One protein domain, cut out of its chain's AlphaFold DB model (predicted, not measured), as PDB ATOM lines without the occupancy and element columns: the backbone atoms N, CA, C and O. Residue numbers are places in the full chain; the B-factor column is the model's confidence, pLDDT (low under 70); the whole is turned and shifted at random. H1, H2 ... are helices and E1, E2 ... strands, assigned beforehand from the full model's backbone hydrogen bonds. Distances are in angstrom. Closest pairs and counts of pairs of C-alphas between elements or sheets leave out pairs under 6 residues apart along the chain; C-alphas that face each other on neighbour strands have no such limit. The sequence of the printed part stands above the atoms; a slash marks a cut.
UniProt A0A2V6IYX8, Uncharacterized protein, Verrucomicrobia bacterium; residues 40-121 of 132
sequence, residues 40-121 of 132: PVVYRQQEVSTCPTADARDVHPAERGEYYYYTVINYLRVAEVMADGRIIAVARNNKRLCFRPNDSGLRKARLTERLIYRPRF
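This is residues 40 to 121 of the 132 residues of an uncharacterized protein of Verrucomicrobia bacterium (UniProt A0A2V6IYX8). A long, strongly twisted ribbon of two antiparallel strands, E1 and E3, runs through the domain; at one end E2 is added beside E3 as a hairpin with it, making three strands there, and at the other end E3 bends away and the short strands E4 and E5 continue the sheet on its side while E6 is added beside E1, curling the sheet there into a loose, incomplete ring in which E5 and E6 come near each other but are not neighbour strands. The short helix H1 sits off this second end, near the beginning of E1. The 82 printed residues hold six named strands and then one named helix, in the order E1 E2 E3 E4 E5 E6 H1, and the class is mostly strand. The branched sheet is antiparallel in its neighbour pairs. The whole is only just loose, close to compact, with a radius of gyration of the C-alphas of 14.3 A and spans of 45 by 30 by 21 A.

E3, the longest strand, takes residues 68 to 81 and measures 33.9 A from first to last C-alpha; it bends by 75 degrees at residue 78. E1, residues 40 to 49, begins at C-alpha 40 (26.402, 31.748, 54.784) and is 27.4 A long. E2 is residues 57 to 61, 12.3 A, ending at C-alpha 61 (47.520, 37.953, 32.147). E4 is residues 87 to 90, 10.0 A, E5 residues 96 to 99, 9.9 A, and E6 residues 106 to 108, 7.2 A. H1, residues 111 to 116, is 8.8 A long and ends at C-alpha 116 (20.813, 35.876, 44.257).

E3 has three neighbours, with E1 on one side and E2 and E4 on the other side. Its pairing is staggered: with E1 over residues 68 to 77, with E2 over 68 to 71 and with E4 over 77 to 81. N 45 and O 72, 2.9 A apart, are within hydrogen-bond range between E1 and E3, as are N 60 and O 69, 2.8 A, between E2 and E3, and N 79 and O 88, 2.8 A, between E3 and E4. E2 E3 E4 E5 form a meander, each strand the antiparallel neighbour of the one before; N 89 and O 97, 2.9 A, join E4 and E5 within that range. E6 is antiparallel to E1, on the other side of E1 from E3, with N 42 and O 107 at 2.8 A. The closest C-alphas of E5 and E6 are those of Phe 99 and Leu 106, 7.6 A apart. H1 only grazes the sheet with its residues 111 to 114; its closest C-alpha to E1 is that of Arg 114, 7.2 A from that of Pro 40. Each O i to N i+4 pair in H1 is within hydrogen-bond range.

The two C-alphas farthest apart are those of Arg 64 and Ala 83, 45.2 A. The first and last printed C-alphas, of Pro 40 and Phe 121, are 6.9 A apart. The printed part has no cut and no long link. Mean pLDDT of the printed part is 90.7, and no printed residue is under 70.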
ATOM      1  N   PRO A  40      25.876  31.669  56.140       91.56
ATOM      2  CA  PRO A  40      26.402  31.748  54.784       91.56
ATOM      3  C   PRO A  40      27.589  32.716  54.750       91.56
ATOM      4  O   PRO A  40      27.493  33.866  55.198       91.56
ATOM      5  N   VAL A  41      28.705  32.249  54.205       93.06
ATOM      6  CA  VAL A  41      29.950  33.011  54.089       93.06
ATOM      7  C   VAL A  41      30.460  32.976  52.662       93.06
ATOM      8  O   VAL A  41      30.153  32.069  51.891       93.06
ATOM      9  N   VAL A  42      31.209  34.006  52.303       93.25
ATOM     10  CA  VAL A  42      31.828  34.151  50.993       93.25
ATOM     11  C   VAL A  42      33.325  34.228  51.212       93.25
ATOM     12  O   VAL A  42      33.786  35.016  52.041       93.25
ATOM     13  N   TYR A  43      34.058  33.406  50.475       93.62
ATOM     14  CA  TYR A  43      35.508  33.394  50.486       93.62
ATOM     15  C   TYR A  43      36.040  33.857  49.131       93.62
ATOM     16  O   TYR A  43      35.696  33.281  48.097       93.62
ATOM     17  N   ARG A  44      36.843  34.924  49.147       94.00
ATOM     18  CA  ARG A  44      37.582  35.416  47.984       94.00
ATOM     19  C   ARG A  44      38.942  34.727  47.964       94.00
ATOM     20  O   ARG A  44      39.773  35.014  48.819       94.00
ATOM     21  N   GLN A  45      39.158  33.853  46.991       92.25
ATOM     22  CA  GLN A  45      40.427  33.164  46.805       92.25
ATOM     23  C   GLN A  45      41.135  33.726  45.578       92.25
ATOM     24  O   GLN A  45      40.521  33.841  44.521       92.25
ATOM     25  N   GLN A  46      42.409  34.077  45.718       93.62
ATOM     26  CA  GLN A  46      43.257  34.385  44.571       93.62
ATOM     27  C   GLN A  46      43.892  33.093  44.070       93.62
ATOM     28  O   GLN A  46      44.373  32.285  44.865       93.62
ATOM     29  N   GLU A  47      43.868  32.901  42.760       93.12
ATOM     30  CA  GLU A  47      44.425  31.733  42.095       93.12
ATOM     31  C   GLU A  47      45.255  32.151  40.880       93.12
ATOM     32  O   GLU A  47      45.094  33.245  40.329       93.12
ATOM     33  N   VAL A  48      46.158  31.254  40.488       93.69
ATOM     34  CA  VAL A  48      47.010  31.389  39.309       93.69
ATOM     35  C   VAL A  48      46.910  30.098  38.515       93.69
ATOM     36  O   VAL A  48      47.113  29.018  39.066       93.69
ATOM     37  N   SER A  49      46.570  30.205  37.233       93.19
ATOM     38  CA  SER A  49      46.454  29.057  36.328       93.19
ATOM     39  C   SER A  49      46.699  29.493  34.887       93.19
ATOM     40  O   SER A  49      46.522  30.661  34.540       93.19
ATOM     41  N   THR A  50      47.069  28.547  34.032       94.56
ATOM     42  CA  THR A  50      47.119  28.739  32.577       94.56
ATOM     43  C   THR A  50      45.717  28.820  31.965       94.56
ATOM     44  O   THR A  50      45.526  29.473  30.942       94.56
ATOM     45  N   CYS A  51      44.723  28.214  32.624       91.25
ATOM     46  CA  CYS A  51      43.332  28.158  32.180       91.25
ATOM     47  C   CYS A  51      42.401  28.649  33.307       91.25
ATOM     48  O   CYS A  51      42.107  27.875  34.226       91.25
ATOM     49  N   PRO A  52      41.943  29.915  33.273       91.06
ATOM     50  CA  PRO A  52      40.969  30.440  34.230       91.06
ATOM     51  C   PRO A  52      39.660  29.645  34.222       91.06
ATOM     52  O   PRO A  52      39.191  29.191  33.178       91.06
ATOM     53  N   THR A  53      39.036  29.510  35.392       89.00
ATOM     54  CA  THR A  53      37.740  28.822  35.513       89.00
ATOM     55  C   THR A  53      36.599  29.729  35.032       89.00
ATOM     56  O   THR A  53      36.711  30.950  35.062       89.00
ATOM     57  N   ALA A  54      35.467  29.155  34.613       88.50
ATOM     58  CA  ALA A  54      34.306  29.910  34.124       88.50
ATOM     59  C   ALA A  54      33.734  30.934  35.133       88.50
ATOM     60  O   ALA A  54      33.027  31.863  34.746       88.50
ATOM     61  N   ASP A  55      34.000  30.765  36.429       88.56
ATOM     62  CA  ASP A  55      33.594  31.680  37.496       88.56
ATOM     63  C   ASP A  55      34.707  32.637  37.958       88.56
ATOM     64  O   ASP A  55      34.481  33.415  38.892       88.56
ATOM     65  N   ALA A  56      35.862  32.621  37.285       92.62
ATOM     66  CA  ALA A  56      36.967  33.532  37.529       92.62
ATOM     67  C   ALA A  56      36.543  34.995  37.325       92.62
ATOM     68  O   ALA A  56      35.813  35.357  36.399       92.62
ATOM     69  N   ARG A  57      37.007  35.855  38.228       93.06
ATOM     70  CA  ARG A  57      36.807  37.308  38.237       93.06
ATOM     71  C   ARG A  57      38.162  37.995  38.243       93.06
ATOM     72  O   ARG A  57      39.133  37.397  38.696       93.06
ATOM     73  N   ASP A  58      38.201  39.247  37.798       93.75
ATOM     74  CA  ASP A  58      39.423  40.063  37.789       93.75
ATOM     75  C   ASP A  58      40.594  39.312  37.124       93.75
ATOM     76  O   ASP A  58      41.644  39.110  37.730       93.75
ATOM     77  N   VAL A  59      40.361  38.778  35.917       94.62
ATOM     78  CA  VAL A  59      41.350  37.967  35.195       94.62
ATOM     79  C   VAL A  59      42.380  38.889  34.552       94.62
ATOM     80  O   VAL A  59      42.027  39.741  33.736       94.62
ATOM     81  N   HIS A  60      43.649  38.682  34.884       93.75
ATOM     82  CA  HIS A  60      44.766  39.448  34.350       93.75
ATOM     83  C   HIS A  60      45.857  38.505  33.841       93.75
ATOM     84  O   HIS A  60      46.248  37.591  34.571       93.75
ATOM     85  N   PRO A  61      46.361  38.697  32.612       94.88
ATOM     86  CA  PRO A  61      47.520  37.953  32.147       94.88
ATOM     87  C   PRO A  61      48.762  38.375  32.938       94.88
ATOM     88  O   PRO A  61      48.899  39.530  33.346       94.88
ATOM     89  N   ALA A  62      49.680  37.440  33.134       92.00
ATOM     90  CA  ALA A  62      51.020  37.741  33.609       92.00
ATOM     91  C   ALA A  62      51.804  38.570  32.590       92.00
ATOM     92  O   ALA A  62      51.517  38.517  31.395       92.00
ATOM     93  N   GLU A  63      52.859  39.249  33.041       90.94
ATOM     94  CA  GLU A  63      53.708  40.096  32.185       90.94
ATOM     95  C   GLU A  63      54.239  39.366  30.942       90.94
ATOM     96  O   GLU A  63      54.362  39.959  29.874       90.94
ATOM     97  N   ARG A  64      54.522  38.065  31.068       91.12
ATOM     98  CA  ARG A  64      55.014  37.207  29.976       91.12
ATOM     99  C   ARG A  64      53.932  36.351  29.310       91.12
ATOM    100  O   ARG A  64      54.242  35.578  28.414       91.12
ATOM    101  N   GLY A  65      52.678  36.458  29.750       88.06
ATOM    102  CA  GLY A  65      51.539  35.727  29.180       88.06
ATOM    103  C   GLY A  65      51.477  34.226  29.492       88.06
ATOM    104  O   GLY A  65      50.610  33.541  28.963       88.06
ATOM    105  N   GLU A  66      52.360  33.702  30.347       93.31
ATOM    106  CA  GLU A  66      52.423  32.262  30.658       93.31
ATOM    107  C   GLU A  66      51.257  31.778  31.531       93.31
ATOM    108  O   GLU A  66      50.841  30.625  31.445       93.31
ATOM    109  N   TYR A  67      50.724  32.650  32.383       94.94
ATOM    110  CA  TYR A  67      49.637  32.340  33.305       94.94
ATOM    111  C   TYR A  67      48.715  33.542  33.480       94.94
ATOM    112  O   TYR A  67      49.037  34.674  33.111       94.94
ATOM    113  N   TYR A  68      47.559  33.278  34.073       95.06
ATOM    114  CA  TYR A  68      46.575  34.276  34.443       95.06
ATOM    115  C   TYR A  68      46.423  34.314  35.955       95.06
ATOM    116  O   TYR A  68      46.304  33.276  36.610       95.06
ATOM    117  N   TYR A  69      46.369  35.524  36.492       94.56
ATOM    118  CA  TYR A  69      45.941  35.801  37.851       94.56
ATOM    119  C   TYR A  69      44.446  36.059  37.846       94.56
ATOM    120  O   TYR A  69      43.957  36.836  37.027       94.56
ATOM    121  N   TYR A  70      43.713  35.429  38.754       95.12
ATOM    122  CA  TYR A  70      42.286  35.679  38.888       95.12
ATOM    123  C   TYR A  70      41.802  35.451  40.314       95.12
ATOM    124  O   TYR A  70      42.477  34.886  41.174       95.12
ATOM    125  N   THR A  71      40.594  35.929  40.573       94.81
ATOM    126  CA  THR A  71      39.865  35.719  41.815       94.81
ATOM    127  C   THR A  71      38.731  34.724  41.594       94.81
ATOM    128  O   THR A  71      37.906  34.913  40.703       94.81
ATOM    129  N   VAL A  72      38.604  33.736  42.476       93.44
ATOM    130  CA  VAL A  72      37.429  32.859  42.573       93.44
ATOM    131  C   VAL A  72      36.610  33.229  43.804       93.44
ATOM    132  O   VAL A  72      37.145  33.512  44.882       93.44
ATOM    133  N   ILE A  73      35.284  33.240  43.648       93.19
ATOM    134  CA  ILE A  73      34.342  33.514  44.735       93.19
ATOM    135  C   ILE A  73      33.675  32.210  45.162       93.19
ATOM    136  O   ILE A  73      32.775  31.703  44.492       93.19
ATOM    137  N   ASN A  74      34.062  31.724  46.336       92.06
ATOM    138  CA  ASN A  74      33.516  30.513  46.925       92.06
ATOM    139  C   ASN A  74      32.358  30.839  47.876       92.06
ATOM    140  O   ASN A  74      32.516  31.569  48.858       92.06
ATOM    141  N   TYR A  75      31.184  30.269  47.593       93.19
ATOM    142  CA  TYR A  75      29.998  30.363  48.446       93.19
ATOM    143  C   TYR A  75      29.970  29.176  49.403       93.19
ATOM    144  O   TYR A  75      29.777  28.030  48.996       93.19
ATOM    145  N   LEU A  76      30.182  29.457  50.683       93.75
ATOM    146  CA  LEU A  76      30.394  28.450  51.713       93.75
ATOM    147  C   LEU A  76      29.383  28.623  52.845       93.75
ATOM    148  O   LEU A  76      28.686  29.637  52.962       93.75
ATOM    149  N   ARG A  77      29.332  27.635  53.733       92.88
ATOM    150  CA  ARG A  77      28.528  27.703  54.951       92.88
ATOM    151  C   ARG A  77      29.337  27.233  56.142       92.88
ATOM    152  O   ARG A  77      30.002  26.206  56.060       92.88
ATOM    153  N   VAL A  78      29.292  27.986  57.235       92.81
ATOM    154  CA  VAL A  78      30.033  27.644  58.457       92.81
ATOM    155  C   VAL A  78      29.474  26.349  59.030       92.81
ATOM    156  O   VAL A  78      28.297  26.300  59.381       92.81
ATOM    157  N   ALA A  79      30.303  25.316  59.113       91.56
ATOM    158  CA  ALA A  79      29.965  24.053  59.752       91.56
ATOM    159  C   ALA A  79      30.353  24.064  61.232       91.56
ATOM    160  O   ALA A  79      29.570  23.624  62.064       91.56
ATOM    161  N   GLU A  80      31.516  24.626  61.562       90.06
ATOM    162  CA  GLU A  80      32.038  24.636  62.928       90.06
ATOM    163  C   GLU A  80      32.834  25.914  63.201       90.06
ATOM    164  O   GLU A  80      33.443  26.498  62.297       90.06
ATOM    165  N   VAL A  81      32.816  26.349  64.459       90.06
ATOM    166  CA  VAL A  81      33.653  27.432  64.979       90.06
ATOM    167  C   VAL A  81      34.422  26.856  66.158       90.06
ATOM    168  O   VAL A  81      33.817  26.444  67.144       90.06
ATOM    169  N   MET A  82      35.741  26.784  66.024       88.19
ATOM    170  CA  MET A  82      36.629  26.196  67.021       88.19
ATOM    171  C   MET A  82      36.861  27.164  68.190       88.19
ATOM    172  O   MET A  82      36.717  28.380  68.046       88.19
ATOM    173  N   ALA A  83      37.274  26.630  69.343       84.94
ATOM    174  CA  ALA A  83      37.558  27.421  70.546       84.94
ATOM    175  C   ALA A  83      38.701  28.439  70.356       84.94
ATOM    176  O   ALA A  83      38.709  29.487  70.991       84.94
ATOM    177  N   ASP A  84      39.638  28.158  69.447       84.94
ATOM    178  CA  ASP A  84      40.749  29.046  69.077       84.94
ATOM    179  C   ASP A  84      40.370  30.111  68.025       84.94
ATOM    180  O   ASP A  84      41.221  30.863  67.545       84.94
ATOM    181  N   GLY A  85      39.093  30.175  67.635       84.44
ATOM    182  CA  GLY A  85      38.574  31.121  66.651       84.44
ATOM    183  C   GLY A  85      38.751  30.689  65.193       84.44
ATOM    184  O   GLY A  85      38.344  31.431  64.296       84.44
ATOM    185  N   ARG A  86      39.319  29.507  64.913       89.81
ATOM    186  CA  ARG A  86      39.307  28.946  63.555       89.81
ATOM    187  C   ARG A  86      37.898  28.562  63.129       89.81
ATOM    188  O   ARG A  86      37.032  28.237  63.939       89.81
ATOM    189  N   ILE A  87      37.669  28.605  61.823       91.75
ATOM    190  CA  ILE A  87      36.344  28.414  61.240       91.75
ATOM    191  C   ILE A  87      36.429  27.323  60.195       91.75
ATOM    192  O   ILE A  87      37.190  27.438  59.237       91.75
ATOM    193  N   ILE A  88      35.608  26.291  60.350       92.44
ATOM    194  CA  ILE A  88      35.448  25.257  59.336       92.44
ATOM    195  C   ILE A  88      34.196  25.601  58.543       92.44
ATOM    196  O   ILE A  88      33.088  25.628  59.083       92.44
ATOM    197  N   ALA A  89      34.360  25.870  57.251       92.81
ATOM    198  CA  ALA A  89      33.244  26.066  56.337       92.81
ATOM    199  C   ALA A  89      33.205  24.957  55.286       92.81
ATOM    200  O   ALA A  89      34.227  24.409  54.881       92.81
ATOM    201  N   VAL A  90      31.999  24.628  54.849       93.38
ATOM    202  CA  VAL A  90      31.735  23.605  53.841       93.38
ATOM    203  C   VAL A  90      31.359  24.290  52.536       93.38
ATOM    204  O   VAL A  90      30.572  25.241  52.529       93.38
ATOM    205  N   ALA A  91      31.945  23.818  51.442       91.19
ATOM    206  CA  ALA A  91      31.613  24.211  50.081       91.19
ATOM    207  C   ALA A  91      30.469  23.363  49.506       91.19
ATOM    208  O   ALA A  91      30.089  22.336  50.063       91.19
ATOM    209  N   ARG A  92      29.926  23.767  48.351       86.25
ATOM    210  CA  ARG A  92      28.854  23.027  47.658       86.25
ATOM    211  C   ARG A  92      29.233  21.580  47.316       86.25
ATOM    212  O   ARG A  92      28.368  20.716  47.310       86.25
ATOM    213  N   ASN A  93      30.509  21.316  47.048       85.31
ATOM    214  CA  ASN A  93      31.050  19.981  46.773       85.31
ATOM    215  C   ASN A  93      31.367  19.178  48.053       85.31
ATOM    216  O   ASN A  93      32.155  18.240  47.997       85.31
ATOM    217  N   ASN A  94      30.829  19.576  49.209       86.06
ATOM    218  CA  ASN A  94      31.116  18.999  50.527       86.06
ATOM    219  C   ASN A  94      32.586  19.092  50.982       86.06
ATOM    220  O   ASN A  94      32.935  18.556  52.036       86.06
ATOM    221  N   LYS A  95      33.449  19.829  50.265       89.50
ATOM    222  CA  LYS A  95      34.820  20.091  50.710       89.50
ATOM    223  C   LYS A  95      34.792  20.972  51.956       89.50
ATOM    224  O   LYS A  95      34.199  22.053  51.951       89.50
ATOM    225  N   ARG A  96      35.451  20.509  53.017       91.75
ATOM    226  CA  ARG A  96      35.683  21.278  54.244       91.75
ATOM    227  C   ARG A  96      36.933  22.133  54.072       91.75
ATOM    228  O   ARG A  96      37.973  21.638  53.645       91.75
ATOM    229  N   LEU A  97      36.818  23.411  54.400       91.75
ATOM    230  CA  LEU A  97      37.894  24.392  54.348       91.75
ATOM    231  C   LEU A  97      38.048  25.002  55.739       91.75
ATOM    232  O   LEU A  97      37.059  25.413  56.348       91.75
ATOM    233  N   CYS A  98      39.281  25.032  56.239       92.19
ATOM    234  CA  CYS A  98      39.617  25.616  57.531       92.19
ATOM    235  C   CYS A  98      40.208  27.009  57.318       92.19
ATOM    236  O   CYS A  98      41.161  27.171  56.556       92.19
ATOM    237  N   PHE A  99      39.644  28.000  57.999       90.94
ATOM    238  CA  PHE A  99      40.036  29.397  57.896       90.94
ATOM    239  C   PHE A  99      40.536  29.921  59.233       90.94
ATOM    240  O   PHE A  99      40.033  29.566  60.304       90.94
ATOM    241  N   ARG A 100      41.512  30.824  59.154       88.94
ATOM    242  CA  ARG A 100      41.985  31.582  60.310       88.94
ATOM    243  C   ARG A 100      40.944  32.644  60.704       88.94
ATOM    244  O   ARG A 100      40.293  33.201  59.819       88.94
ATOM    245  N   PRO A 101      40.822  32.994  61.998       81.69
ATOM    246  CA  PRO A 101      39.843  33.981  62.481       81.69
ATOM    247  C   PRO A 101      39.915  35.329  61.745       81.69
ATOM    248  O   PRO A 101      38.897  35.955  61.445       81.69
ATOM    249  N   ASN A 102      41.132  35.759  61.399       81.88
ATOM    250  CA  ASN A 102      41.397  37.056  60.780       81.88
ATOM    251  C   ASN A 102      41.680  36.987  59.279       81.88
ATOM    252  O   ASN A 102      42.195  37.952  58.724       81.88
ATOM    253  N   ASP A 103      41.296  35.900  58.611       85.88
ATOM    254  CA  ASP A 103      41.415  35.805  57.159       85.88
ATOM    255  C   ASP A 103      40.673  36.978  56.484       85.88
ATOM    256  O   ASP A 103      39.515  37.282  56.808       85.88
ATOM    257  N   SER A 104      41.374  37.708  55.617       85.75
ATOM    258  CA  SER A 104      40.843  38.873  54.903       85.75
ATOM    259  C   SER A 104      39.945  38.466  53.735       85.75
ATOM    260  O   SER A 104      39.032  39.215  53.379       85.75
ATOM    261  N   GLY A 105      40.152  37.270  53.175       87.81
ATOM    262  CA  GLY A 105      39.346  36.718  52.092       87.81
ATOM    263  C   GLY A 105      37.992  36.195  52.569       87.81
ATOM    264  O   GLY A 105      37.045  36.141  51.779       87.81
ATOM    265  N   LEU A 106      37.868  35.839  53.854       90.50
ATOM    266  CA  LEU A 106      36.637  35.304  54.434       90.50
ATOM    267  C   LEU A 106      35.742  36.408  55.009       90.50
ATOM    268  O   LEU A 106      36.113  37.145  55.926       90.50
ATOM    269  N   ARG A 107      34.495  36.462  54.534       91.12
ATOM    270  CA  ARG A 107      33.479  37.388  55.050       91.12
ATOM    271  C   ARG A 107      32.089  36.773  55.111       91.12
ATOM    272  O   ARG A 107      31.779  35.795  54.435       91.12
ATOM    273  N   LYS A 108      31.194  37.407  55.872       90.50
ATOM    274  CA  LYS A 108      29.759  37.088  55.817       90.50
ATOM    275  C   LYS A 108      29.196  37.393  54.425       90.50
ATOM    276  O   LYS A 108      29.558  38.395  53.797       90.50
ATOM    277  N   ALA A 109      28.290  36.535  53.965       91.25
ATOM    278  CA  ALA A 109      27.526  36.793  52.753       91.25
ATOM    279  C   ALA A 109      26.604  38.006  52.956       91.25
ATOM    280  O   ALA A 109      25.912  38.110  53.975       91.25
ATOM    281  N   ARG A 110      26.579  38.916  51.978       90.56
ATOM    282  CA  ARG A 110      25.652  40.058  51.955       90.56
ATOM    283  C   ARG A 110      24.221  39.558  51.756       90.56
ATOM    284  O   ARG A 110      24.005  38.482  51.207       90.56
ATOM    285  N   LEU A 111      23.227  40.343  52.170       88.38
ATOM    286  CA  LEU A 111      21.813  39.978  51.994       88.38
ATOM    287  C   LEU A 111      21.456  39.739  50.519       88.38
ATOM    288  O   LEU A 111      20.801  38.750  50.203       88.38
ATOM    289  N   THR A 112      21.967  40.581  49.619       89.56
ATOM    290  CA  THR A 112      21.800  40.424  48.166       89.56
ATOM    291  C   THR A 112      22.409  39.116  47.659       89.56
ATOM    292  O   THR A 112      21.756  38.373  46.935       89.56
ATOM    293  N   GLU A 113      23.618  38.771  48.103       90.94
ATOM    294  CA  GLU A 113      24.295  37.519  47.731       90.94
ATOM    295  C   GLU A 113      23.558  36.289  48.255       90.94
ATOM    296  O   GLU A 113      23.442  35.290  47.552       90.94
ATOM    297  N   ARG A 114      23.018  36.367  49.476       89.31
ATOM    298  CA  ARG A 114      22.202  35.300  50.069       89.31
ATOM    299  C   ARG A 114      20.931  35.028  49.269       89.31
ATOM    300  O   ARG A 114      20.458  33.895  49.298       89.31
ATOM    301  N   LEU A 115      20.386  36.043  48.596       88.44
ATOM    302  CA  LEU A 115      19.190  35.921  47.770       88.44
ATOM    303  C   LEU A 115      19.534  35.448  46.350       88.44
ATOM    304  O   LEU A 115      19.029  34.417  45.918       88.44
ATOM    305  N   ILE A 116      20.443  36.146  45.659       90.06
ATOM    306  CA  ILE A 116      20.813  35.876  44.257       90.06
ATOM    307  C   ILE A 116      21.564  34.546  44.127       90.06
ATOM    308  O   ILE A 116      21.254  33.722  43.271       90.06
ATOM    309  N   TYR A 117      22.536  34.301  45.009       88.62
ATOM    310  CA  TYR A 117      23.368  33.095  44.988       88.62
ATOM    311  C   TYR A 117      22.888  32.033  45.972       88.62
ATOM    312  O   TYR A 117      23.627  31.097  46.277       88.62
ATOM    313  N   ARG A 118      21.628  32.115  46.424       87.69
ATOM    314  CA  ARG A 118      20.985  31.099  47.268       87.69
ATOM    315  C   ARG A 118      21.252  29.651  46.817       87.69
ATOM    316  O   ARG A 118      21.578  28.853  47.693       87.69
ATOM    317  N   PRO A 119      21.163  29.281  45.517       88.00
ATOM    318  CA  PRO A 119      21.410  27.900  45.090       88.00
ATOM    319  C   PRO A 119      22.889  27.484  45.125       88.00
ATOM    320  O   PRO A 119      23.180  26.293  45.049       88.00
ATOM    321  N   ARG A 120      23.829  28.434  45.227       86.81
ATOM    322  CA  ARG A 120      25.268  28.143  45.319       86.81
ATOM    323  C   ARG A 120      25.707  27.811  46.742       86.81
ATOM    324  O   ARG A 120      26.713  27.131  46.910       86.81
ATOM    325  N   PHE A 121      24.964  28.265  47.751       87.06
ATOM    326  CA  PHE A 121      25.237  27.902  49.137       87.06
ATOM    327  C   PHE A 121      24.846  26.444  49.401       87.06
ATOM    328  O   PHE A 121      23.750  26.032  49.006       87.06
TER     329      PHE A 121